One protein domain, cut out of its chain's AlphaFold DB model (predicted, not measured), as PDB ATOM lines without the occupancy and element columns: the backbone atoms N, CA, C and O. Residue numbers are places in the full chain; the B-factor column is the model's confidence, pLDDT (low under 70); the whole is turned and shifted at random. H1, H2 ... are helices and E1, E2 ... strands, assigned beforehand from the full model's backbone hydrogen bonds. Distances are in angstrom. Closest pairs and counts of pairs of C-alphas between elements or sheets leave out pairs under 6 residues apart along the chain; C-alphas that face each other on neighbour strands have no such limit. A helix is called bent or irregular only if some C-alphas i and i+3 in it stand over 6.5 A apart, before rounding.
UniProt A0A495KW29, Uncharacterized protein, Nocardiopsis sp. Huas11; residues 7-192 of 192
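Overview. This is residues 7 to 192 of the 192 residues of an uncharacterized protein of Nocardiopsis sp. Huas11 (UniProt A0A495KW29). A large, twisted sheet of eight antiparallel strands bears a long helix, H4, running along one of its faces, with the short H2 beside H4 on that face. H3 packs at the sheet's E4 to E7 end, well away from H4, and tiny H1 sits near the end of H4. The printed part has 186 residues, ordered H1 H2 E1 E2 E3 H3 E4 E5 E6 E7 E8 H4, and its class is mixed. The sheet runs E1 E2 E3 E8 E7 E6 E5 E4. The whole is compact, with a radius of gyration of the C-alphas of 16.5 A and spans of 50 by 39 by 27 A.

Arrangement. E1, residues 30 to 39, E2, 42 to 51, and E3, 57 to 66, form a meander, each strand the antiparallel neighbour of the one before; N 33 and O 48 are 2.9 A apart, N 47 and O 61 2.8 A, within hydrogen-bond range. E4, residues 97 to 101, E5, 104 to 114, E6, 120 to 127, E7, 138 to 147, and E8, 150 to 159, form another, with N 106 and O 99 at 2.8 A, N 112 and O 122 at 2.8 A, N 125 and O 140 at 2.8 A and N 143 and O 154 at 2.8 A. E3 and E8 are antiparallel neighbours, N 60 and O 155 being 2.9 A apart. E5 bends by 112 degrees at residue 107. H1, residues 12 to 15, only grazes the sheet. H2, residues 18 to 25, and H4, residues 163 to 188, lie on the same face, making two layers, helices on one face of a sheet. H4 has a height over the sheet of 7.5 A; the C-alphas of Ala 124 and Leu 167 are its closest to E6, 5.7 A. H2 and H4 touch, by residues 173 to 180 of H4 alone, closest at the C-alphas of Ala 24 and Ala 176, 5.5 A, opposite ways at a shallow tilt of 32 degrees, only just short of steep. H3, residues 71 to 90, is on the sheet at a height of 7.2 A, closest to E4 at the C-alphas of Ser 90 and Phe 99, 5.6 A; H3 and H4 are apart. Every O i to N i+4 pair is within hydrogen-bond range in H2 and H3, and 20 of 22 in H4; H1 is too short for one.

Along the chain. H1 begins at C-alpha 12 (17.505, 38.324, 32.769). E8 spans 30.1 A, H3 28.8 A and H4 36.0 A, ending at C-alpha 188 (14.740, 37.906, 43.827). H4 is irregular: C-alphas 165 and 168 are 7.2 A apart.

Size, cuts and confidence. The C-alphas of Glu 132 and Asp 192 are the two farthest apart, 54.2 A. The printed part has no cut and no long link. Residue 39, residues 52 to 55 and residues 128 to 136 have pLDDT under 70.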
ATOM      1  N   THR A   7      18.008  47.673  45.696       84.25
ATOM      2  CA  THR A   7      19.423  48.067  45.599       84.25
ATOM      3  C   THR A   7      20.138  47.436  44.408       84.25
ATOM      4  O   THR A   7      21.115  47.996  43.914       84.25
ATOM      5  N   ALA A   8      19.635  46.308  43.901       81.31
ATOM      6  CA  ALA A   8      20.153  45.649  42.707       81.31
ATOM      7  C   ALA A   8      19.065  44.842  41.985       81.31
ATOM      8  O   ALA A   8      18.059  44.443  42.579       81.31
ATOM      9  N   LEU A   9      19.294  44.582  40.693       83.62
ATOM     10  CA  LEU A   9      18.448  43.725  39.863       83.62
ATOM     11  C   LEU A   9      19.111  42.363  39.619       83.62
ATOM     12  O   LEU A   9      20.326  42.323  39.403       83.62
ATOM     13  N   PRO A  10      18.329  41.267  39.583       79.56
ATOM     14  CA  PRO A  10      18.786  39.996  39.018       79.56
ATOM     15  C   PRO A  10      19.152  40.145  37.532       79.56
ATOM     16  O   PRO A  10      18.715  41.082  36.858       79.56
ATOM     17  N   ASP A  11      19.911  39.192  36.987       83.75
ATOM     18  CA  ASP A  11      20.081  39.104  35.533       83.75
ATOM     19  C   ASP A  11      18.791  38.620  34.836       83.75
ATOM     20  O   ASP A  11      17.848  38.166  35.481       83.75
ATOM     21  N   CYS A  12      18.722  38.696  33.503       82.50
ATOM     22  CA  CYS A  12      17.505  38.324  32.769       82.50
ATOM     23  C   CYS A  12      17.098  36.854  32.937       82.50
ATOM     24  O   CYS A  12      15.912  36.549  32.854       82.50
ATOM     25  N   ALA A  13      18.055  35.941  33.127       78.81
ATOM     26  CA  ALA A  13      17.760  34.518  33.256       78.81
ATOM     27  C   ALA A  13      17.177  34.193  34.638       78.81
ATOM     28  O   ALA A  13      16.308  33.330  34.759       78.81
ATOM     29  N   GLU A  14      17.630  34.901  35.672       75.88
ATOM     30  CA  GLU A  14      17.098  34.815  37.031       75.88
ATOM     31  C   GLU A  14      15.774  35.581  37.185       75.88
ATOM     32  O   GLU A  14      14.845  35.106  37.853       75.88
ATOM     33  N   ALA A  15      15.676  36.746  36.539       73.25
ATOM     34  CA  ALA A  15      14.494  37.595  36.534       73.25
ATOM     35  C   ALA A  15      13.337  36.956  35.771       73.25
ATOM     36  O   ALA A  15      12.197  37.098  36.187       73.25
ATOM     37  N   LEU A  16      13.602  36.260  34.661       78.94
ATOM     38  CA  LEU A  16      12.554  35.815  33.749       78.94
ATOM     39  C   LEU A  16      12.700  34.320  33.415       78.94
ATOM     40  O   LEU A  16      13.376  33.954  32.449       78.94
ATOM     41  N   PRO A  17      12.066  33.427  34.197       78.50
ATOM     42  CA  PRO A  17      12.109  31.997  33.922       78.50
ATOM     43  C   PRO A  17      11.430  31.683  32.582       78.50
ATOM     44  O   PRO A  17      10.266  32.010  32.355       78.50
ATOM     45  N   THR A  18      12.161  31.007  31.691       78.56
ATOM     46  CA  THR A  18      11.757  30.793  30.291       78.56
ATOM     47  C   THR A  18      10.391  30.125  30.138       78.56
ATOM     48  O   THR A  18       9.620  30.546  29.289       78.56
ATOM     49  N   ALA A  19      10.056  29.137  30.973       82.00
ATOM     50  CA  ALA A  19       8.789  28.410  30.851       82.00
ATOM     51  C   ALA A  19       7.556  29.289  31.138       82.00
ATOM     52  O   ALA A  19       6.557  29.198  30.430       82.00
ATOM     53  N   GLU A  20       7.628  30.154  32.152       82.94
ATOM     54  CA  GLU A  20       6.527  31.058  32.519       82.94
ATOM     55  C   GLU A  20       6.380  32.185  31.489       82.94
ATOM     56  O   GLU A  20       5.267  32.588  31.159       82.94
ATOM     57  N   LEU A  21       7.496  32.648  30.915       81.38
ATOM     58  CA  LEU A  21       7.484  33.600  29.804       81.38
ATOM     59  C   LEU A  21       6.892  33.018  28.525       81.38
ATOM     60  O   LEU A  21       6.161  33.708  27.826       81.38
ATOM     61  N   GLU A  22       7.236  31.777  28.194       84.31
ATOM     62  CA  GLU A  22       6.699  31.069  27.031       84.31
ATOM     63  C   GLU A  22       5.177  30.917  27.140       84.31
ATOM     64  O   GLU A  22       4.449  31.190  26.181       84.31
ATOM     65  N   GLU A  23       4.681  30.590  28.336       84.75
ATOM     66  CA  GLU A  23       3.249  30.574  28.634       84.75
ATOM     67  C   GLU A  23       2.620  31.973  28.510       84.75
ATOM     68  O   GLU A  23       1.634  32.127  27.788       84.75
ATOM     69  N   ALA A  24       3.213  32.999  29.132       83.44
ATOM     70  CA  ALA A  24       2.708  34.376  29.098       83.44
ATOM     71  C   ALA A  24       2.703  34.987  27.683       83.44
ATOM     72  O   ALA A  24       1.778  35.709  27.310       83.44
ATOM     73  N   ALA A  25       3.714  34.676  26.872       80.50
ATOM     74  CA  ALA A  25       3.820  35.118  25.486       80.50
ATOM     75  C   ALA A  25       2.923  34.315  24.528       80.50
ATOM     76  O   ALA A  25       2.669  34.760  23.404       80.50
ATOM     77  N   GLY A  26       2.472  33.124  24.935       78.12
ATOM     78  CA  GLY A  26       1.783  32.174  24.065       78.12
ATOM     79  C   GLY A  26       2.694  31.580  22.983       78.12
ATOM     80  O   GLY A  26       2.229  31.324  21.872       78.12
ATOM     81  N   SER A  27       3.984  31.389  23.280       72.12
ATOM     82  CA  SER A  27       5.002  30.875  22.353       72.12
ATOM     83  C   SER A  27       5.806  29.752  23.000       72.12
ATOM     84  O   SER A  27       6.234  29.883  24.135       72.12
ATOM     85  N   GLY A  28       6.046  28.652  22.282       72.44
ATOM     86  CA  GLY A  28       6.772  27.486  22.811       72.44
ATOM     87  C   GLY A  28       8.290  27.509  22.612       72.44
ATOM     88  O   GLY A  28       8.927  26.469  22.778       72.44
ATOM     89  N   SER A  29       8.857  28.628  22.151       77.44
ATOM     90  CA  SER A  29      10.304  28.742  21.947       77.44
ATOM     91  C   SER A  29      10.768  30.200  21.976       77.44
ATOM     92  O   SER A  29      10.865  30.845  20.928       77.44
ATOM     93  N   LEU A  30      11.064  30.724  23.167       79.81
ATOM     94  CA  LEU A  30      11.602  32.078  23.333       79.81
ATOM     95  C   LEU A  30      13.103  32.056  23.623       79.81
ATOM     96  O   LEU A  30      13.587  31.377  24.528       79.81
ATOM     97  N   ARG A  31      13.853  32.884  22.895       81.50
ATOM     98  CA  ARG A  31      15.225  33.232  23.247       81.50
ATOM     99  C   ARG A  31      15.208  34.478  24.121       81.50
ATOM    100  O   ARG A  31      14.797  35.545  23.672       81.50
ATOM    101  N   ILE A  32      15.741  34.336  25.330       82.62
ATOM    102  CA  ILE A  32      15.994  35.450  26.242       82.62
ATOM    103  C   ILE A  32      17.424  35.920  26.019       82.62
ATOM    104  O   ILE A  32      18.380  35.154  26.156       82.62
ATOM    105  N   THR A  33      17.577  37.184  25.660       84.12
ATOM    106  CA  THR A  33      18.867  37.874  25.667       84.12
ATOM    107  C   THR A  33      18.733  39.133  26.486       84.12
ATOM    108  O   THR A  33      17.664  39.727  26.508       84.12
ATOM    109  N   GLY A  34      19.798  39.574  27.136       81.12
ATOM    110  CA  GLY A  34      19.730  40.844  27.826       81.12
ATOM    111  C   GLY A  34      21.065  41.343  28.311       81.12
ATOM    112  O   GLY A  34      22.078  40.642  28.253       81.12
ATOM    113  N   GLU A  35      21.027  42.582  28.760       84.69
ATOM    114  CA  GLU A  35      22.165  43.317  29.272       84.69
ATOM    115  C   GLU A  35      21.783  43.893  30.635       84.69
ATOM    116  O   GLU A  35      20.732  44.523  30.787       84.69
ATOM    117  N   LEU A  36      22.633  43.632  31.627       85.00
ATOM    118  CA  LEU A  36      22.595  44.314  32.910       85.00
ATOM    119  C   LEU A  36      23.645  45.421  32.864       85.00
ATOM    120  O   LEU A  36      24.849  45.152  32.854       85.00
ATOM    121  N   THR A  37      23.177  46.660  32.848       84.00
ATOM    122  CA  THR A  37      24.025  47.845  32.849       84.00
ATOM    123  C   THR A  37      23.974  48.468  34.232       84.00
ATOM    124  O   THR A  37      22.986  49.093  34.611       84.00
ATOM    125  N   ALA A  38      25.056  48.298  34.986       78.75
ATOM    126  CA  ALA A  38      25.281  49.014  36.235       78.75
ATOM    127  C   ALA A  38      26.209  50.205  35.962       78.75
ATOM    128  O   ALA A  38      27.336  50.019  35.487       78.75
ATOM    129  N   GLY A  39      25.759  51.427  36.245       65.25
ATOM    130  CA  GLY A  39      26.577  52.614  36.024       65.25
ATOM    131  C   GLY A  39      26.027  53.864  36.700       65.25
ATOM    132  O   GLY A  39      24.879  54.231  36.495       65.25
ATOM    133  N   GLY A  40      26.884  54.564  37.450       72.75
ATOM    134  CA  GLY A  40      26.497  55.799  38.136       72.75
ATOM    135  C   GLY A  40      25.471  55.551  39.244       72.75
ATOM    136  O   GLY A  40      25.730  54.724  40.116       72.75
ATOM    137  N   ASP A  41      24.352  56.280  39.171       78.44
ATOM    138  CA  ASP A  41      23.264  56.338  40.162       78.44
ATOM    139  C   ASP A  41      22.081  55.396  39.825       78.44
ATOM    140  O   ASP A  41      21.035  55.458  40.471       78.44
ATOM    141  N   SER A  42      22.216  54.526  38.809       84.19
ATOM    142  CA  SER A  42      21.174  53.554  38.450       84.19
ATOM    143  C   SER A  42      21.707  52.187  38.007       84.19
ATOM    144  O   SER A  42      22.853  52.018  37.572       84.19
ATOM    145  N   THR A  43      20.845  51.176  38.144       87.56
ATOM    146  CA  THR A  43      21.052  49.829  37.594       87.56
ATOM    147  C   THR A  43      19.893  49.496  36.672       87.56
ATOM    148  O   THR A  43      18.747  49.462  37.113       87.56
ATOM    149  N   ARG A  44      20.187  49.211  35.401       90.25
ATOM    150  CA  ARG A  44      19.181  48.887  34.386       90.25
ATOM    151  C   ARG A  44      19.354  47.469  33.866       90.25
ATOM    152  O   ARG A  44      20.433  47.087  33.418       90.25
ATOM    153  N   LEU A  45      18.259  46.724  33.866       89.00
ATOM    154  CA  LEU A  45      18.104  45.434  33.214       89.00
ATOM    155  C   LEU A  45      17.278  45.626  31.939       89.00
ATOM    156  O   LEU A  45      16.167  46.145  32.006       89.00
ATOM    157  N   ALA A  46      17.798  45.199  30.791       90.62
ATOM    158  CA  ALA A  46      17.041  45.149  29.541       90.62
ATOM    159  C   ALA A  46      17.049  43.718  28.993       90.62
ATOM    160  O   ALA A  46      18.101  43.206  28.609       90.62
ATOM    161  N   CYS A  47      15.878  43.086  28.953       90.25
ATOM    162  CA  CYS A  47      15.677  41.727  28.469       90.25
ATOM    163  C   CYS A  47      14.857  41.748  27.178       90.25
ATOM    164  O   CYS A  47      13.681  42.106  27.180       90.25
ATOM    165  N   ASP A  48      15.467  41.331  26.076       89.75
ATOM    166  CA  ASP A  48      14.793  41.063  24.813       89.75
ATOM    167  C   ASP A  48      14.341  39.593  24.776       89.75
ATOM    168  O   ASP A  48      15.141  38.667  24.956       89.75
ATOM    169  N   LEU A  49      13.052  39.390  24.512       84.69
ATOM    170  CA  LEU A  49      12.396  38.093  24.393       84.69
ATOM    171  C   LEU A  49      11.899  37.959  22.957       84.69
ATOM    172  O   LEU A  49      10.954  38.635  22.547       84.69
ATOM    173  N   ALA A  50      12.549  37.102  22.178       83.19
ATOM    174  CA  ALA A  50      12.195  36.909  20.779       83.19
ATOM    175  C   ALA A  50      12.145  35.418  20.426       83.19
ATOM    176  O   ALA A  50      12.978  34.649  20.918       83.19
ATOM    177  N   PRO A  51      11.212  34.993  19.562       73.94
ATOM    178  CA  PRO A  51      11.240  33.670  18.977       73.94
ATOM    179  C   PRO A  51      12.525  33.456  18.168       73.94
ATOM    180  O   PRO A  51      13.222  34.393  17.760       73.94
ATOM    181  N   HIS A  52      12.895  32.188  17.987       67.62
ATOM    182  CA  HIS A  52      14.111  31.824  17.255       67.62
ATOM    183  C   HIS A  52      14.071  32.278  15.792       67.62
ATOM    184  O   HIS A  52      15.105  32.639  15.224       67.62
ATOM    185  N   ASP A  53      12.883  32.271  15.203       67.88
ATOM    186  CA  ASP A  53      12.524  32.955  13.978       67.88
ATOM    187  C   ASP A  53      11.975  34.339  14.331       67.88
ATOM    188  O   ASP A  53      10.961  34.493  14.995       67.88
ATOM    189  N   TRP A  54      12.667  35.389  13.904       58.19
ATOM    190  CA  TRP A  54      12.370  36.778  14.281       58.19
ATOM    191  C   TRP A  54      11.067  37.320  13.654       58.19
ATOM    192  O   TRP A  54      10.914  38.526  13.502       58.19
ATOM    193  N   SER A  55      10.167  36.450  13.199       57.19
ATOM    194  CA  SER A  55       9.150  36.763  12.200       57.19
ATOM    195  C   SER A  55       7.773  37.137  12.742       57.19
ATOM    196  O   SER A  55       6.947  37.546  11.935       57.19
ATOM    197  N   GLU A  56       7.487  37.009  14.043       71.50
ATOM    198  CA  GLU A  56       6.087  37.121  14.506       71.50
ATOM    199  C   GLU A  56       5.851  38.071  15.685       71.50
ATOM    200  O   GLU A  56       4.915  38.872  15.637       71.50
ATOM    201  N   MET A  57       6.671  38.012  16.736       77.50
ATOM    202  CA  MET A  57       6.410  38.738  17.982       77.50
ATOM    203  C   MET A  57       7.707  38.988  18.745       77.50
ATOM    204  O   MET A  57       8.513  38.075  18.881       77.50
ATOM    205  N   ARG A  58       7.918  40.189  19.278       86.19
ATOM    206  CA  ARG A  58       9.075  40.519  20.117       86.19
ATOM    207  C   ARG A  58       8.602  41.239  21.361       86.19
ATOM    208  O   ARG A  58       7.914  42.245  21.248       86.19
ATOM    209  N   PHE A  59       9.059  40.788  22.523       89.38
ATOM    210  CA  PHE A  59       8.914  41.552  23.752       89.38
ATOM    211  C   PHE A  59      10.244  42.138  24.198       89.38
ATOM    212  O   PHE A  59      11.315  41.569  23.962       89.38
ATOM    213  N   ARG A  60      10.164  43.263  24.895       92.44
ATOM    214  CA  ARG A  60      11.292  43.860  25.597       92.44
ATOM    215  C   ARG A  60      10.837  44.260  26.990       92.44
ATOM    216  O   ARG A  60       9.930  45.068  27.120       92.44
ATOM    217  N   ALA A  61      11.457  43.684  28.011       91.56
ATOM    218  CA  ALA A  61      11.251  44.059  29.403       91.56
ATOM    219  C   ALA A  61      12.443  44.890  29.880       91.56
ATOM    220  O   ALA A  61      13.586  44.437  29.826       91.56
ATOM    221  N   GLU A  62      12.178  46.102  30.342       93.69
ATOM    222  CA  GLU A  62      13.162  47.012  30.906       93.69
ATOM    223  C   GLU A  62      12.790  47.325  32.349       93.69
ATOM    224  O   GLU A  62      11.661  47.714  32.649       93.69
ATOM    225  N   VAL A  63      13.749  47.132  33.247       92.62
ATOM    226  CA  VAL A  63      13.622  47.458  34.664       92.62
ATOM    227  C   VAL A  63      14.798  48.339  35.040       92.62
ATOM    228  O   VAL A  63      15.942  47.999  34.746       92.62
ATOM    229  N   GLU A  64      14.533  49.456  35.697       93.06
ATOM    230  CA  GLU A  64      15.562  50.355  36.203       93.06
ATOM    231  C   GLU A  64      15.370  50.588  37.701       93.06
ATOM    232  O   GLU A  64      14.284  50.961  38.145       93.06
ATOM    233  N   VAL A  65      16.433  50.351  38.471       91.44
ATOM    234  CA  VAL A  65      16.564  50.744  39.878       91.44
ATOM    235  C   VAL A  65      17.212  52.116  39.923       91.44
ATOM    236  O   VAL A  65      18.323  52.284  39.417       91.44
ATOM    237  N   LEU A  66      16.537  53.059  40.573       90.62
ATOM    238  CA  LEU A  66      17.042  54.401  40.854       90.62
ATOM    239  C   LEU A  66      17.297  54.582  42.350       90.62
ATOM    240  O   LEU A  66      16.721  53.876  43.175       90.62
ATOM    241  N   GLU A  67      18.090  55.577  42.733       88.69
ATOM    242  CA  GLU A  67      18.125  56.023  44.129       88.69
ATOM    243  C   GLU A  67      16.720  56.492  44.589       88.69
ATOM    244  O   GLU A  67      15.984  57.093  43.801       88.69
ATOM    245  N   PRO A  68      16.306  56.268  45.853       85.25
ATOM    246  CA  PRO A  68      14.955  56.616  46.319       85.25
ATOM    247  C   PRO A  68      14.563  58.091  46.148       85.25
ATOM    248  O   PRO A  68      13.383  58.398  45.966       85.25
ATOM    249  N   ASP A  69      15.549  58.987  46.211       86.38
ATOM    250  CA  ASP A  69      15.379  60.436  46.063       86.38
ATOM    251  C   ASP A  69      15.753  60.933  44.650       86.38
ATOM    252  O   ASP A  69      15.884  62.143  44.435       86.38
ATOM    253  N   ASP A  70      15.934  60.026  43.681       90.38
ATOM    254  CA  ASP A  70      16.260  60.394  42.304       90.38
ATOM    255  C   ASP A  70      15.091  61.173  41.661       90.38
ATOM    256  O   ASP A  70      13.941  60.706  41.667       90.38
ATOM    257  N   PRO A  71      15.337  62.369  41.086       90.44
ATOM    258  CA  PRO A  71      14.298  63.163  40.433       90.44
ATOM    259  C   PRO A  71      13.603  62.431  39.273       90.44
ATOM    260  O   PRO A  71      12.429  62.704  39.014       90.44
ATOM    261  N   GLN A  72      14.265  61.470  38.623       90.06
ATOM    262  CA  GLN A  72      13.701  60.675  37.532       90.06
ATOM    263  C   GLN A  72      12.496  59.838  37.981       90.06
ATOM    264  O   GLN A  72      11.569  59.653  37.197       90.06
ATOM    265  N   LEU A  73      12.424  59.402  39.248       90.06
ATOM    266  CA  LEU A  73      11.234  58.708  39.768       90.06
ATOM    267  C   LEU A  73      10.004  59.618  39.756       90.06
ATOM    268  O   LEU A  73       8.902  59.198  39.396       90.06
ATOM    269  N   ALA A  74      10.180  60.876  40.166       91.06
ATOM    270  CA  ALA A  74       9.102  61.854  40.163       91.06
ATOM    271  C   ALA A  74       8.694  62.225  38.730       91.06
ATOM    272  O   ALA A  74       7.498  62.322  38.449       91.06
ATOM    273  N   GLU A  75       9.667  62.385  37.830       92.81
ATOM    274  CA  GLU A  75       9.425  62.638  36.406       92.81
ATOM    275  C   GLU A  75       8.675  61.478  35.745       92.81
ATOM    276  O   GLU A  75       7.679  61.710  35.064       92.81
ATOM    277  N   HIS A  76       9.064  60.230  36.012       91.69
ATOM    278  CA  HIS A  76       8.413  59.059  35.430       91.69
ATOM    279  C   HIS A  76       6.984  58.863  35.959       91.69
ATOM    280  O   HIS A  76       6.060  58.600  35.192       91.69
ATOM    281  N   ARG A  77       6.746  59.076  37.260       91.88
ATOM    282  CA  ARG A  77       5.379  59.071  37.820       91.88
ATOM    283  C   ARG A  77       4.507  60.170  37.212       91.88
ATOM    284  O   ARG A  77       3.325  59.947  36.955       91.88
ATOM    285  N   ALA A  78       5.075  61.357  36.988       93.06
ATOM    286  CA  ALA A  78       4.374  62.443  36.312       93.06
ATOM    287  C   ALA A  78       4.080  62.097  34.844       93.06
ATOM    288  O   ALA A  78       2.988  62.401  34.367       93.06
ATOM    289  N   TRP A  79       5.008  61.422  34.161       92.75
ATOM    290  CA  TRP A  79       4.828  60.926  32.800       92.75
ATOM    291  C   TRP A  79       3.680  59.910  32.711       92.75
ATOM    292  O   TRP A  79       2.756  60.144  31.934       92.75
ATOM    293  N   ILE A  80       3.651  58.878  33.571       93.62
ATOM    294  CA  ILE A  80       2.549  57.892  33.629       93.62
ATOM    295  C   ILE A  80       1.207  58.599  33.828       93.62
ATOM    296  O   ILE A  80       0.230  58.305  33.146       93.62
ATOM    297  N   ARG A  81       1.154  59.558  34.757       93.94
ATOM    298  CA  ARG A  81      -0.074  60.306  35.029       93.94
ATOM    299  C   ARG A  81      -0.536  61.116  33.821       93.94
ATOM    300  O   ARG A  81      -1.719  61.097  33.514       93.94
ATOM    301  N   ALA A  82       0.380  61.803  33.143       92.88
ATOM    302  CA  ALA A  82       0.049  62.552  31.935       92.88
ATOM    303  C   ALA A  82      -0.497  61.632  30.829       92.88
ATOM    304  O   ALA A  82      -1.439  62.013  30.142       92.88
ATOM    305  N   HIS A  83       0.045  60.417  30.707       93.31
ATOM    306  CA  HIS A  83      -0.414  59.414  29.743       93.31
ATOM    307  C   HIS A  83      -1.803  58.878  30.078       93.31
ATOM    308  O   HIS A  83      -2.627  58.730  29.184       93.31
ATOM    309  N   LEU A  84      -2.086  58.632  31.358       93.56
ATOM    310  CA  LEU A  84      -3.430  58.263  31.809       93.56
ATOM    311  C   LEU A  84      -4.438  59.386  31.529       93.56
ATOM    312  O   LEU A  84      -5.497  59.120  30.971       93.56
ATOM    313  N   ASP A  85      -4.089  60.637  31.843       94.12
ATOM    314  CA  ASP A  85      -4.957  61.795  31.596       94.12
ATOM    315  C   ASP A  85      -5.237  61.986  30.081       94.12
ATOM    316  O   ASP A  85      -6.358  62.321  29.687       94.12
ATOM    317  N   GLU A  86      -4.240  61.768  29.212       93.56
ATOM    318  CA  GLU A  86      -4.395  61.825  27.747       93.56
ATOM    319  C   GLU A  86      -5.236  60.654  27.209       93.56
ATOM    320  O   GLU A  86      -6.139  60.852  26.387       93.56
ATOM    321  N   ALA A  87      -4.986  59.447  27.717       92.56
ATOM    322  CA  ALA A  87      -5.718  58.243  27.364       92.56
ATOM    323  C   ALA A  87      -7.211  58.370  27.707       92.56
ATOM    324  O   ALA A  87      -8.056  58.211  26.825       92.56
ATOM    325  N   GLU A  88      -7.532  58.775  28.941       94.25
ATOM    326  CA  GLU A  88      -8.901  59.049  29.402       94.25
ATOM    327  C   GLU A  88      -9.598  60.138  28.578       94.25
ATOM    328  O   GLU A  88     -10.809  60.085  28.352       94.25
ATOM    329  N   GLY A  89      -8.841  61.142  28.126       93.62
ATOM    330  CA  GLY A  89      -9.354  62.221  27.289       93.62
ATOM    331  C   GLY A  89      -9.643  61.813  25.841       93.62
ATOM    332  O   GLY A  89     -10.439  62.487  25.179       93.62
ATOM    333  N   SER A  90      -9.013  60.745  25.343       93.62
ATOM    334  CA  SER A  90      -9.108  60.318  23.941       93.62
ATOM    335  C   SER A  90     -10.060  59.142  23.719       93.62
ATOM    336  O   SER A  90     -10.831  59.164  22.757       93.62
ATOM    337  N   LEU A  91     -10.051  58.144  24.605       96.12
ATOM    338  CA  LEU A  91     -10.781  56.889  24.438       96.12
ATOM    339  C   LEU A  91     -11.244  56.356  25.798       96.12
ATOM    340  O   LEU A  91     -10.509  56.448  26.777       96.12
ATOM    341  N   ALA A  92     -12.441  55.772  25.884       96.75
ATOM    342  CA  ALA A  92     -12.849  55.105  27.118       96.75
ATOM    343  C   ALA A  92     -11.974  53.866  27.376       96.75
ATOM    344  O   ALA A  92     -11.586  53.166  26.440       96.75
ATOM    345  N   GLU A  93     -11.684  53.588  28.646       95.62
ATOM    346  CA  GLU A  93     -10.901  52.418  29.053       95.62
ATOM    347  C   GLU A  93     -11.492  51.121  28.465       95.62
ATOM    348  O   GLU A  93     -12.712  50.942  28.432       95.62
ATOM    349  N   GLU A  94     -10.628  50.230  27.970       94.56
ATOM    350  CA  GLU A  94     -10.972  48.965  27.294       94.56
ATOM    351  C   GLU A  94     -11.787  49.077  25.983       94.56
ATOM    352  O   GLU A  94     -12.055  48.056  25.325       94.56
ATOM    353  N   GLU A  95     -12.165  50.282  25.546       96.25
ATOM    354  CA  GLU A  95     -12.770  50.516  24.233       96.25
ATOM    355  C   GLU A  95     -11.712  50.398  23.121       96.25
ATOM    356  O   GLU A  95     -10.536  50.673  23.334       96.25
ATOM    357  N   ILE A  96     -12.125  49.960  21.924       94.62
ATOM    358  CA  ILE A  96     -11.263  49.949  20.732       94.62
ATOM    359  C   ILE A  96     -11.701  51.076  19.802       94.62
ATOM    360  O   ILE A  96     -12.777  51.002  19.192       94.62
ATOM    361  N   GLY A  97     -10.844  52.072  19.621       93.50
ATOM    362  CA  GLY A  97     -11.153  53.252  18.820       93.50
ATOM    363  C   GLY A  97      -9.932  54.114  18.540       93.50
ATOM    364  O   GLY A  97      -8.802  53.657  18.691       93.50
ATOM    365  N   ALA A  98     -10.175  55.356  18.125       93.75
ATOM    366  CA  ALA A  98      -9.103  56.324  17.963       93.75
ATOM    367  C   ALA A  98      -8.491  56.631  19.334       93.75
ATOM    368  O   ALA A  98      -9.218  56.970  20.265       93.75
ATOM    369  N   PHE A  99      -7.177  56.493  19.446       93.31
ATOM    370  CA  PHE A  99      -6.450  56.613  20.705       93.31
ATOM    371  C   PHE A  99      -5.289  57.585  20.537       93.31
ATOM    372  O   PHE A  99      -4.532  57.474  19.569       93.31
ATOM    373  N   THR A 100      -5.155  58.532  21.464       90.62
ATOM    374  CA  THR A 100      -4.061  59.505  21.459       90.62
ATOM    375  C   THR A 100      -3.111  59.215  22.610       90.62
ATOM    376  O   THR A 100      -3.554  59.088  23.749       90.62
ATOM    377  N   ILE A 101      -1.818  59.115  22.304       87.06
ATOM    378  CA  ILE A 101      -0.751  58.931  23.289       87.06
ATOM    379  C   ILE A 101       0.544  59.574  22.786       87.06
ATOM    380  O   ILE A 101       0.851  59.499  21.593       87.06
ATOM    381  N   ASP A 102       1.275  60.256  23.669       86.38
ATOM    382  CA  ASP A 102       2.487  61.021  23.329       86.38
ATOM    383  C   ASP A 102       2.243  62.067  22.216       86.38
ATOM    384  O   ASP A 102       3.119  62.397  21.410       86.38
ATOM    385  N   GLY A 103       1.020  62.605  22.139       86.81
ATOM    386  CA  GLY A 103       0.608  63.545  21.094       86.81
ATOM    387  C   GLY A 103       0.391  62.934  19.701       86.81
ATOM    388  O   GLY A 103       0.092  63.678  18.761       86.81
ATOM    389  N   TRP A 104       0.494  61.612  19.547       88.75
ATOM    390  CA  TRP A 104       0.183  60.884  18.312       88.75
ATOM    391  C   TRP A 104      -1.195  60.246  18.404       88.75
ATOM    392  O   TRP A 104      -1.561  59.710  19.442       88.75
ATOM    393  N   THR A 105      -1.973  60.300  17.321       90.81
ATOM    394  CA  THR A 105      -3.297  59.663  17.265       90.81
ATOM    395  C   THR A 105      -3.269  58.464  16.335       90.81
ATOM    396  O   THR A 105      -2.990  58.607  15.147       90.81
ATOM    397  N   TYR A 106      -3.616  57.307  16.882       89.75
ATOM    398  CA  TYR A 106      -3.741  56.043  16.175       89.75
ATOM    399  C   TYR A 106      -5.218  55.764  15.900       89.75
ATOM    400  O   TYR A 106      -6.062  55.978  16.770       89.75
ATOM    401  N   GLU A 107      -5.552  55.276  14.704       89.88
ATOM    402  CA  GLU A 107      -6.950  54.989  14.339       89.88
ATOM    403  C   GLU A 107      -7.547  53.829  15.142       89.88
ATOM    404  O   GLU A 107      -8.752  53.810  15.412       89.88
ATOM    405  N   ASN A 108      -6.704  52.866  15.523       91.44
ATOM    406  CA  ASN A 108      -7.077  51.790  16.426       91.44
ATOM    407  C   ASN A 108      -6.065  51.725  17.562       91.44
ATOM    408  O   ASN A 108      -4.898  51.387  17.362       91.44
ATOM    409  N   GLY A 109      -6.557  51.992  18.757       94.25
ATOM    410  CA  GLY A 109      -5.897  51.668  19.996       94.25
ATOM    411  C   GLY A 109      -6.901  51.223  21.044       94.25
ATOM    412  O   GLY A 109      -8.116  51.253  20.840       94.25
ATOM    413  N   VAL A 110      -6.352  50.762  22.152       96.25
ATOM    414  CA  VAL A 110      -7.049  50.401  23.384       96.25
ATOM    415  C   VAL A 110      -6.061  50.603  24.518       96.25
ATOM    416  O   VAL A 110      -4.850  50.476  24.327       96.25
ATOM    417  N   TRP A 111      -6.569  50.938  25.693       97.31
ATOM    418  CA  TRP A 111      -5.751  51.154  26.873       97.31
ATOM    419  C   TRP A 111      -6.489  50.707  28.132       97.31
ATOM    420  O   TRP A 111      -7.716  50.553  28.125       97.31
ATOM    421  N   ARG A 112      -5.723  50.494  29.201       96.44
ATOM    422  CA  ARG A 112      -6.227  50.289  30.555       96.44
ATOM    423  C   ARG A 112      -5.254  50.776  31.616       96.44
ATOM    424  O   ARG A 112      -4.043  50.853  31.400       96.44
ATOM    425  N   SER A 113      -5.811  51.109  32.767       94.94
ATOM    426  CA  SER A 113      -5.063  51.374  33.981       94.94
ATOM    427  C   SER A 113      -4.470  50.077  34.529       94.94
ATOM    428  O   SER A 113      -5.077  49.005  34.497       94.94
ATOM    429  N   VAL A 114      -3.252  50.177  35.044       91.69
ATOM    430  CA  VAL A 114      -2.531  49.043  35.616       91.69
ATOM    431  C   VAL A 114      -2.694  49.038  37.130       91.69
ATOM    432  O   VAL A 114      -2.374  50.014  37.809       91.69
ATOM    433  N   GLY A 115      -3.169  47.910  37.667       83.81
ATOM    434  CA  GLY A 115      -3.399  47.715  39.101       83.81
ATOM    435  C   GLY A 115      -2.185  47.238  39.907       83.81
ATOM    436  O   GLY A 115      -2.321  46.995  41.106       83.81
ATOM    437  N   PHE A 116      -1.023  47.056  39.274       81.00
ATOM    438  CA  PHE A 116       0.215  46.652  39.942       81.00
ATOM    439  C   PHE A 116       1.173  47.821  40.215       81.00
ATOM    440  O   PHE A 116       1.100  48.879  39.594       81.00
ATOM    441  N   GLY A 117       2.079  47.617  41.180       82.88
ATOM    442  CA  GLY A 117       3.001  48.648  41.659       82.88
ATOM    443  C   GLY A 117       2.282  49.813  42.349       82.88
ATOM    444  O   GLY A 117       1.304  49.617  43.071       82.88
ATOM    445  N   ASP A 118       2.780  51.025  42.112       82.50
ATOM    446  CA  ASP A 118       2.191  52.294  42.553       82.50
ATOM    447  C   ASP A 118       1.168  52.852  41.531       82.50
ATOM    448  O   ASP A 118       0.628  53.945  41.720       82.50
ATOM    449  N   GLY A 119       0.902  52.100  40.457       85.50
ATOM    450  CA  GLY A 119       0.063  52.480  39.323       85.50
ATOM    451  C   GLY A 119       0.844  52.560  38.009       85.50
ATOM    452  O   GLY A 119       2.067  52.742  37.989       85.50
ATOM    453  N   GLY A 120       0.116  52.425  36.903       93.00
ATOM    454  CA  GLY A 120       0.682  52.406  35.560       93.00
ATOM    455  C   GLY A 120      -0.377  52.493  34.466       93.00
ATOM    456  O   GLY A 120      -1.571  52.636  34.742       93.00
ATOM    457  N   ILE A 121       0.074  52.346  33.230       95.31
ATOM    458  CA  ILE A 121      -0.761  52.302  32.033       95.31
ATOM    459  C   ILE A 121      -0.328  51.131  31.159       95.31
ATOM    460  O   ILE A 121       0.868  50.869  31.013       95.31
ATOM    461  N   SER A 122      -1.302  50.465  30.550       96.75
ATOM    462  CA  SER A 122      -1.068  49.588  29.412       96.75
ATOM    463  C   SER A 122      -1.863  50.064  28.220       96.75
ATOM    464  O   SER A 122      -3.022  50.452  28.352       96.75
ATOM    465  N   PHE A 123      -1.266  49.991  27.043       95.44
ATOM    466  CA  PHE A 123      -1.940  50.320  25.801       95.44
ATOM    467  C   PHE A 123      -1.432  49.454  24.658       95.44
ATOM    468  O   PHE A 123      -0.329  48.914  24.707       95.44
ATOM    469  N   ALA A 124      -2.252  49.338  23.621       95.00
ATOM    470  CA  ALA A 124      -1.870  48.797  22.332       95.00
ATOM    471  C   ALA A 124      -2.433  49.684  21.236       95.00
ATOM    472  O   ALA A 124      -3.568  50.153  21.324       95.00
ATOM    473  N   VAL A 125      -1.639  49.873  20.195       92.88
ATOM    474  CA  VAL A 125      -1.988  50.622  18.996       92.88
ATOM    475  C   VAL A 125      -1.607  49.809  17.777       92.88
ATOM    476  O   VAL A 125      -0.598  49.105  17.781       92.88
ATOM    477  N   SER A 126      -2.414  49.897  16.727       89.50
ATOM    478  CA  SER A 126      -2.037  49.371  15.419       89.50
ATOM    479  C   SER A 126      -1.614  50.516  14.516       89.50
ATOM    480  O   SER A 126      -2.370  51.485  14.384       89.50
ATOM    481  N   ASP A 127      -0.488  50.362  13.834       77.81
ATOM    482  CA  ASP A 127      -0.150  51.205  12.696       77.81
ATOM    483  C   ASP A 127      -0.643  50.537  11.399       77.81
ATOM    484  O   ASP A 127      -0.374  49.356  11.156       77.81
ATOM    485  N   ILE A 128      -1.423  51.276  10.601       61.19
ATOM    486  CA  ILE A 128      -1.914  50.849   9.275       61.19
ATOM    487  C   ILE A 128      -1.182  51.625   8.164       61.19
ATOM    488  O   ILE A 128      -1.651  51.683   7.027       61.19
ATOM    489  N   GLU A 129      -0.031  52.244   8.434       54.19
ATOM    490  CA  GLU A 129       0.813  52.740   7.348       54.19
ATOM    491  C   GLU A 129       1.559  51.573   6.688       54.19
ATOM    492  O   GLU A 129       2.723  51.284   6.950       54.19
ATOM    493  N   THR A 130       0.858  50.876   5.789       50.84
ATOM    494  CA  THR A 130       1.488  49.995   4.808       50.84
ATOM    495  C   THR A 130       2.245  50.865   3.808       50.84
ATOM    496  O   THR A 130       1.664  51.349   2.833       50.84
ATOM    497  N   ASP A 131       3.538  51.077   4.033       47.31
ATOM    498  CA  ASP A 131       4.429  51.434   2.932       47.31
ATOM    499  C   ASP A 131       4.420  50.249   1.944       47.31
ATOM    500  O   ASP A 131       4.429  49.088   2.362       47.31
ATOM    501  N   GLU A 132       4.359  50.495   0.630       52.47
ATOM    502  CA  GLU A 132       4.104  49.449  -0.388       52.47
ATOM    503  C   GLU A 132       5.161  48.313  -0.401       52.47
ATOM    504  O   GLU A 132       5.001  47.312  -1.105       52.47
ATOM    505  N   ALA A 133       6.242  48.458   0.371       54.66
ATOM    506  CA  ALA A 133       7.332  47.503   0.522       54.66
ATOM    507  C   ALA A 133       7.159  46.486   1.671       54.66
ATOM    508  O   ALA A 133       7.800  45.435   1.603       54.66
ATOM    509  N   ASP A 134       6.318  46.749   2.680       54.59
ATOM    510  CA  ASP A 134       6.090  45.831   3.810       54.59
ATOM    511  C   ASP A 134       4.602  45.820   4.229       54.59
ATOM    512  O   ASP A 134       4.145  46.662   5.001       54.59
ATOM    513  N   PRO A 135       3.787  44.908   3.666       52.62
ATOM    514  CA  PRO A 135       2.327  44.986   3.726       52.62
ATOM    515  C   PRO A 135       1.714  44.466   5.035       52.62
ATOM    516  O   PRO A 135       0.506  44.225   5.070       52.62
ATOM    517  N   SER A 136       2.505  44.225   6.082       63.72
ATOM    518  CA  SER A 136       2.013  43.590   7.309       63.72
ATOM    519  C   SER A 136       1.742  44.645   8.383       63.72
ATOM    520  O   SER A 136       2.705  45.205   8.910       63.72
ATOM    521  N   PRO A 137       0.470  44.909   8.747       73.31
ATOM    522  CA  PRO A 137       0.155  45.826   9.835       73.31
ATOM    523  C   PRO A 137       0.858  45.391  11.123       73.31
ATOM    524  O   PRO A 137       1.006  44.193  11.397       73.31
ATOM    525  N   MET A 138       1.300  46.365  11.910       83.38
ATOM    526  CA  MET A 138       2.025  46.124  13.153       83.38
ATOM    527  C   MET A 138       1.188  46.595  14.333       83.38
ATOM    528  O   MET A 138       0.616  47.685  14.312       83.38
ATOM    529  N   ILE A 139       1.140  45.772  15.374       89.12
ATOM    530  CA  ILE A 139       0.653  46.163  16.689       89.12
ATOM    531  C   ILE A 139       1.863  46.455  17.562       89.12
ATOM    532  O   ILE A 139       2.765  45.624  17.683       89.12
ATOM    533  N   MET A 140       1.841  47.617  18.200       91.44
ATOM    534  CA  MET A 140       2.732  47.961  19.296       91.44
ATOM    535  C   MET A 140       1.910  47.997  20.573       91.44
ATOM    536  O   MET A 140       0.886  48.675  20.626       91.44
ATOM    537  N   ALA A 141       2.351  47.284  21.599       94.19
ATOM    538  CA  ALA A 141       1.791  47.389  22.934       94.19
ATOM    539  C   ALA A 141       2.884  47.712  23.945       94.19
ATOM    540  O   ALA A 141       4.043  47.334  23.773       94.19
ATOM    541  N   ALA A 142       2.506  48.417  25.001       95.19
ATOM    542  CA  ALA A 142       3.388  48.718  26.107       95.19
ATOM    543  C   ALA A 142       2.618  48.716  27.423       95.19
ATOM    544  O   ALA A 142       1.466  49.140  27.478       95.19
ATOM    545  N   THR A 143       3.291  48.279  28.478       96.31
ATOM    546  CA  THR A 143       2.872  48.373  29.872       96.31
ATOM    547  C   THR A 143       3.979  49.078  30.639       96.31
ATOM    548  O   THR A 143       5.111  48.595  30.662       96.31
ATOM    549  N   ALA A 144       3.666  50.204  31.272       95.06
ATOM    550  CA  ALA A 144       4.610  50.984  32.066       95.06
ATOM    551  C   ALA A 144       4.049  51.233  33.467       95.06
ATOM    552  O   ALA A 144       2.893  51.633  33.617       95.06
ATOM    553  N   PHE A 145       4.861  51.001  34.497       94.62
ATOM    554  CA  PHE A 145       4.479  51.215  35.892       94.62
ATOM    555  C   PHE A 145       5.698  51.515  36.768       94.62
ATOM    556  O   PHE A 145       6.848  51.297  36.384       94.62
ATOM    557  N   THR A 146       5.435  52.001  37.979       91.94
ATOM    558  CA  THR A 146       6.472  52.185  39.009       91.94
ATOM    559  C   THR A 146       6.205  51.293  40.210       91.94
ATOM    560  O   THR A 146       5.056  50.954  40.486       91.94
ATOM    561  N   MET A 147       7.254  50.890  40.925       89.75
ATOM    562  CA  MET A 147       7.138  50.111  42.162       89.75
ATOM    563  C   MET A 147       8.276  50.478  43.118       89.75
ATOM    564  O   MET A 147       9.405  50.023  42.946       89.75
ATOM    565  N   GLY A 148       7.999  51.298  44.134       88.81
ATOM    566  CA  GLY A 148       9.052  51.781  45.033       88.81
ATOM    567  C   GLY A 148      10.003  52.729  44.297       88.81
ATOM    568  O   GLY A 148       9.571  53.784  43.831       88.81
ATOM    569  N   ASN A 149      11.281  52.360  44.193       91.50
ATOM    570  CA  ASN A 149      12.303  53.055  43.398       91.50
ATOM    571  C   ASN A 149      12.586  52.382  42.040       91.50
ATOM    572  O   ASN A 149      13.626  52.632  41.432       91.50
ATOM    573  N   LEU A 150      11.668  51.532  41.572       91.69
ATOM    574  CA  LEU A 150      11.746  50.900  40.260       91.69
ATOM    575  C   LEU A 150      10.900  51.628  39.221       91.69
ATOM    576  O   LEU A 150       9.743  51.980  39.483       91.69
ATOM    577  N   ILE A 151      11.452  51.726  38.016       92.88
ATOM    578  CA  ILE A 151      10.728  51.994  36.775       92.88
ATOM    579  C   ILE A 151      10.679  50.690  35.983       92.88
ATOM    580  O   ILE A 151      11.713  50.053  35.780       92.88
ATOM    581  N   VAL A 152       9.488  50.282  35.548       93.31
ATOM    582  CA  VAL A 152       9.299  49.067  34.751       93.31
ATOM    583  C   VAL A 152       8.545  49.401  33.478       93.31
ATOM    584  O   VAL A 152       7.484  50.024  33.518       93.31
ATOM    585  N   GLN A 153       9.072  48.926  32.356       94.88
ATOM    586  CA  GLN A 153       8.438  49.019  31.053       94.88
ATOM    587  C   GLN A 153       8.539  47.677  30.336       94.88
ATOM    588  O   GLN A 153       9.618  47.113  30.194       94.88
ATOM    589  N   VAL A 154       7.414  47.170  29.849       94.44
ATOM    590  CA  VAL A 154       7.372  46.019  28.949       94.44
ATOM    591  C   VAL A 154       6.742  46.469  27.649       94.44
ATOM    592  O   VAL A 154       5.656  47.034  27.673       94.44
ATOM    593  N   SER A 155       7.404  46.232  26.523       94.38
ATOM    594  CA  SER A 155       6.832  46.448  25.197       94.38
ATOM    595  C   SER A 155       6.689  45.141  24.428       94.38
ATOM    596  O   SER A 155       7.388  44.164  24.699       94.38
ATOM    597  N   ASN A 156       5.766  45.143  23.473       90.50
ATOM    598  CA  ASN A 156       5.482  44.060  22.547       90.50
ATOM    599  C   ASN A 156       5.289  44.637  21.142       90.50
ATOM    600  O   ASN A 156       4.479  45.542  20.947       90.50
ATOM    601  N   GLU A 157       6.007  44.090  20.172       88.62
ATOM    602  CA  GLU A 157       5.826  44.353  18.749       88.62
ATOM    603  C   GLU A 157       5.377  43.057  18.074       88.62
ATOM    604  O   GLU A 157       6.061  42.033  18.162       88.62
ATOM    605  N   ARG A 158       4.230  43.093  17.392       84.31
ATOM    606  CA  ARG A 158       3.651  41.935  16.701       84.31
ATOM    607  C   ARG A 158       3.181  42.328  15.309       84.31
ATOM    608  O   ARG A 158       2.403  43.267  15.160       84.31
ATOM    609  N   HIS A 159       3.563  41.554  14.299       79.44
ATOM    610  CA  HIS A 159       2.942  41.662  12.979       79.44
ATOM    611  C   HIS A 159       1.601  40.919  12.977       79.44
ATOM    612  O   HIS A 159       1.528  39.754  13.372       79.44
ATOM    613  N   SER A 160       0.528  41.579  12.538       73.31
ATOM    614  CA  SER A 160      -0.795  40.958  12.445       73.31
ATOM    615  C   SER A 160      -1.613  41.516  11.285       73.31
ATOM    616  O   SER A 160      -1.828  42.718  11.163       73.31
ATOM    617  N   PHE A 161      -2.158  40.617  10.465       71.88
ATOM    618  CA  PHE A 161      -3.151  40.964   9.445       71.88
ATOM    619  C   PHE A 161      -4.544  41.243  10.040       71.88
ATOM    620  O   PHE A 161      -5.397  41.808   9.361       71.88
ATOM    621  N   GLU A 162      -4.762  40.886  11.308       73.25
ATOM    622  CA  GLU A 162      -6.002  41.075  12.071       73.25
ATOM    623  C   GLU A 162      -5.782  42.112  13.187       73.25
ATOM    624  O   GLU A 162      -6.335  42.009  14.282       73.25
ATOM    625  N   ALA A 163      -4.964  43.139  12.909       70.81
ATOM    626  CA  ALA A 163      -4.388  44.019  13.924       70.81
ATOM    627  C   ALA A 163      -5.401  44.602  14.918       70.81
ATOM    628  O   ALA A 163      -5.121  44.654  16.109       70.81
ATOM    629  N   ARG A 164      -6.602  44.983  14.456       77.56
ATOM    630  CA  ARG A 164      -7.671  45.513  15.318       77.56
ATOM    631  C   ARG A 164      -8.243  44.465  16.282       77.56
ATOM    632  O   ARG A 164      -8.599  44.816  17.405       77.56
ATOM    633  N   GLU A 165      -8.386  43.218  15.846       80.38
ATOM    634  CA  GLU A 165      -8.951  42.130  16.659       80.38
ATOM    635  C   GLU A 165      -7.939  41.642  17.706       80.38
ATOM    636  O   GLU A 165      -8.315  41.321  18.833       80.38
ATOM    637  N   ASP A 166      -6.653  41.708  17.364       87.56
ATOM    638  CA  ASP A 166      -5.533  41.283  18.202       87.56
ATOM    639  C   ASP A 166      -5.090  42.321  19.252       87.56
ATOM    640  O   ASP A 166      -4.266  41.999  20.110       87.56
ATOM    641  N   LEU A 167      -5.607  43.559  19.233       91.00
ATOM    642  CA  LEU A 167      -5.150  44.614  20.153       91.00
ATOM    643  C   LEU A 167      -5.274  44.210  21.631       91.00
ATOM    644  O   LEU A 167      -4.334  44.388  22.402       91.00
ATOM    645  N   ARG A 168      -6.421  43.638  22.027       93.62
ATOM    646  CA  ARG A 168      -6.659  43.225  23.422       93.62
ATOM    647  C   ARG A 168      -5.776  42.053  23.832       93.62
ATOM    648  O   ARG A 168      -5.154  42.123  24.882       93.62
ATOM    649  N   ASP A 169      -5.661  41.040  22.973       91.38
ATOM    650  CA  ASP A 169      -4.748  39.907  23.183       91.38
ATOM    651  C   ASP A 169      -3.295  40.391  23.335       91.38
ATOM    652  O   ASP A 169      -2.549  39.913  24.186       91.38
ATOM    653  N   THR A 170      -2.896  41.404  22.563       91.31
ATOM    654  CA  THR A 170      -1.543  41.968  22.630       91.31
ATOM    655  C   THR A 170      -1.305  42.737  23.936       91.31
ATOM    656  O   THR A 170      -0.231  42.582  24.525       91.31
ATOM    657  N   ILE A 171      -2.290  43.495  24.442       93.25
ATOM    658  CA  ILE A 171      -2.210  44.073  25.797       93.25
ATOM    659  C   ILE A 171      -2.139  42.963  26.846       93.25
ATOM    660  O   ILE A 171      -1.259  43.012  27.698       93.25
ATOM    661  N   ASP A 172      -3.015  41.956  26.778       92.69
ATOM    662  CA  ASP A 172      -3.085  40.876  27.770       92.69
ATOM    663  C   ASP A 172      -1.747  40.144  27.915       92.69
ATOM    664  O   ASP A 172      -1.282  39.921  29.033       92.69
ATOM    665  N   ARG A 173      -1.078  39.842  26.800       91.62
ATOM    666  CA  ARG A 173       0.259  39.225  26.811       91.62
ATOM    667  C   ARG A 173       1.333  40.155  27.370       91.62
ATOM    668  O   ARG A 173       2.171  39.724  28.158       91.62
ATOM    669  N   THR A 174       1.311  41.429  26.974       93.00
ATOM    670  CA  THR A 174       2.267  42.436  27.473       93.00
ATOM    671  C   THR A 174       2.139  42.597  28.987       93.00
ATOM    672  O   THR A 174       3.141  42.578  29.701       93.00
ATOM    673  N   GLU A 175       0.909  42.652  29.492       93.69
ATOM    674  CA  GLU A 175       0.643  42.723  30.924       93.69
ATOM    675  C   GLU A 175       0.975  41.440  31.671       93.69
ATOM    676  O   GLU A 175       1.475  41.519  32.790       93.69
ATOM    677  N   ALA A 176       0.743  40.266  31.081       91.31
ATOM    678  CA  ALA A 176       1.143  39.002  31.691       91.31
ATOM    679  C   ALA A 176       2.662  38.962  31.926       91.31
ATOM    680  O   ALA A 176       3.117  38.566  33.000       91.31
ATOM    681  N   ILE A 177       3.451  39.443  30.959       90.31
ATOM    682  CA  ILE A 177       4.906  39.560  31.111       90.31
ATOM    683  C   ILE A 177       5.265  40.633  32.140       90.31
ATOM    684  O   ILE A 177       6.132  40.392  32.975       90.31
ATOM    685  N   ALA A 178       4.597  41.788  32.140       91.69
ATOM    686  CA  ALA A 178       4.822  42.833  33.141       91.69
ATOM    687  C   ALA A 178       4.531  42.353  34.575       91.69
ATOM    688  O   ALA A 178       5.316  42.619  35.487       91.69
ATOM    689  N   ALA A 179       3.453  41.591  34.769       90.75
ATOM    690  CA  ALA A 179       3.105  40.977  36.043       90.75
ATOM    691  C   ALA A 179       4.154  39.942  36.479       90.75
ATOM    692  O   ALA A 179       4.544  39.919  37.647       90.75
ATOM    693  N   LEU A 180       4.665  39.134  35.542       89.81
ATOM    694  CA  LEU A 180       5.756  38.205  35.820       89.81
ATOM    695  C   LEU A 180       7.038  38.951  36.216       89.81
ATOM    696  O   LEU A 180       7.640  38.621  37.234       89.81
ATOM    697  N   VAL A 181       7.430  39.990  35.469       88.50
ATOM    698  CA  VAL A 181       8.584  40.848  35.795       88.50
ATOM    699  C   VAL A 181       8.439  41.403  37.211       88.50
ATOM    700  O   VAL A 181       9.361  41.280  38.015       88.50
ATOM    701  N   GLN A 182       7.274  41.959  37.551       88.19
ATOM    702  CA  GLN A 182       7.008  42.488  38.887       88.19
ATOM    703  C   GLN A 182       7.160  41.409  39.963       88.19
ATOM    704  O   GLN A 182       7.863  41.624  40.950       88.19
ATOM    705  N   GLN A 183       6.500  40.260  39.788       88.00
ATOM    706  CA  GLN A 183       6.553  39.160  40.746       88.00
ATOM    707  C   GLN A 183       7.993  38.693  40.960       88.00
ATOM    708  O   GLN A 183       8.424  38.502  42.094       88.00
ATOM    709  N   ARG A 184       8.760  38.544  39.881       85.12
ATOM    710  CA  ARG A 184      10.132  38.049  39.953       85.12
ATOM    711  C   ARG A 184      11.075  39.065  40.583       85.12
ATOM    712  O   ARG A 184      11.856  38.690  41.448       85.12
ATOM    713  N   VAL A 185      10.958  40.346  40.243       83.88
ATOM    714  CA  VAL A 185      11.731  41.405  40.910       83.88
ATOM    715  C   VAL A 185      11.401  41.465  42.407       83.88
ATOM    716  O   VAL A 185      12.314  41.602  43.213       83.88
ATOM    717  N   LEU A 186      10.137  41.272  42.802       84.00
ATOM    718  CA  LEU A 186       9.746  41.158  44.216       84.00
ATOM    719  C   LEU A 186      10.355  39.934  44.918       84.00
ATOM    720  O   LEU A 186      10.621  39.986  46.116       84.00
ATOM    721  N   GLU A 187      10.516  38.820  44.205       85.06
ATOM    722  CA  GLU A 187      11.021  37.564  44.766       85.06
ATOM    723  C   GLU A 187      12.544  37.529  44.908       85.06
ATOM    724  O   GLU A 187      13.044  36.966  45.884       85.06
ATOM    725  N   VAL A 188      13.277  38.062  43.924       83.62
ATOM    726  CA  VAL A 188      14.740  37.906  43.827       83.62
ATOM    727  C   VAL A 188      15.521  39.222  43.806       83.62
ATOM    728  O   VAL A 188      16.746  39.185  43.840       83.62
ATOM    729  N   GLY A 189      14.850  40.375  43.752       79.75
ATOM    730  CA  GLY A 189      15.507  41.676  43.858       79.75
ATOM    731  C   GLY A 189      16.134  41.880  45.237       79.75
ATOM    732  O   GLY A 189      15.569  41.479  46.257       79.75
ATOM    733  N   GLU A 190      17.302  42.520  45.279       78.81
ATOM    734  CA  GLU A 190      17.939  42.882  46.547       78.81
ATOM    735  C   GLU A 190      17.261  44.128  47.127       78.81
ATOM    736  O   GLU A 190      17.005  45.091  46.401       78.81
ATOM    737  N   THR A 191      16.950  44.103  48.427       82.31
ATOM    738  CA  THR A 191      16.213  45.173  49.119       82.31
ATOM    739  C   THR A 191      16.848  45.531  50.462       82.31
ATOM    740  O   THR A 191      17.287  44.618  51.169       82.31
ATOM    741  N   ASP A 192      16.803  46.811  50.843       73.31
ATOM    742  CA  ASP A 192      17.259  47.342  52.148       73.31
ATOM    743  C   ASP A 192      16.126  47.544  53.178       73.31
ATOM    744  O   ASP A 192      14.994  47.919  52.786       73.31
TER     745      ASP A 192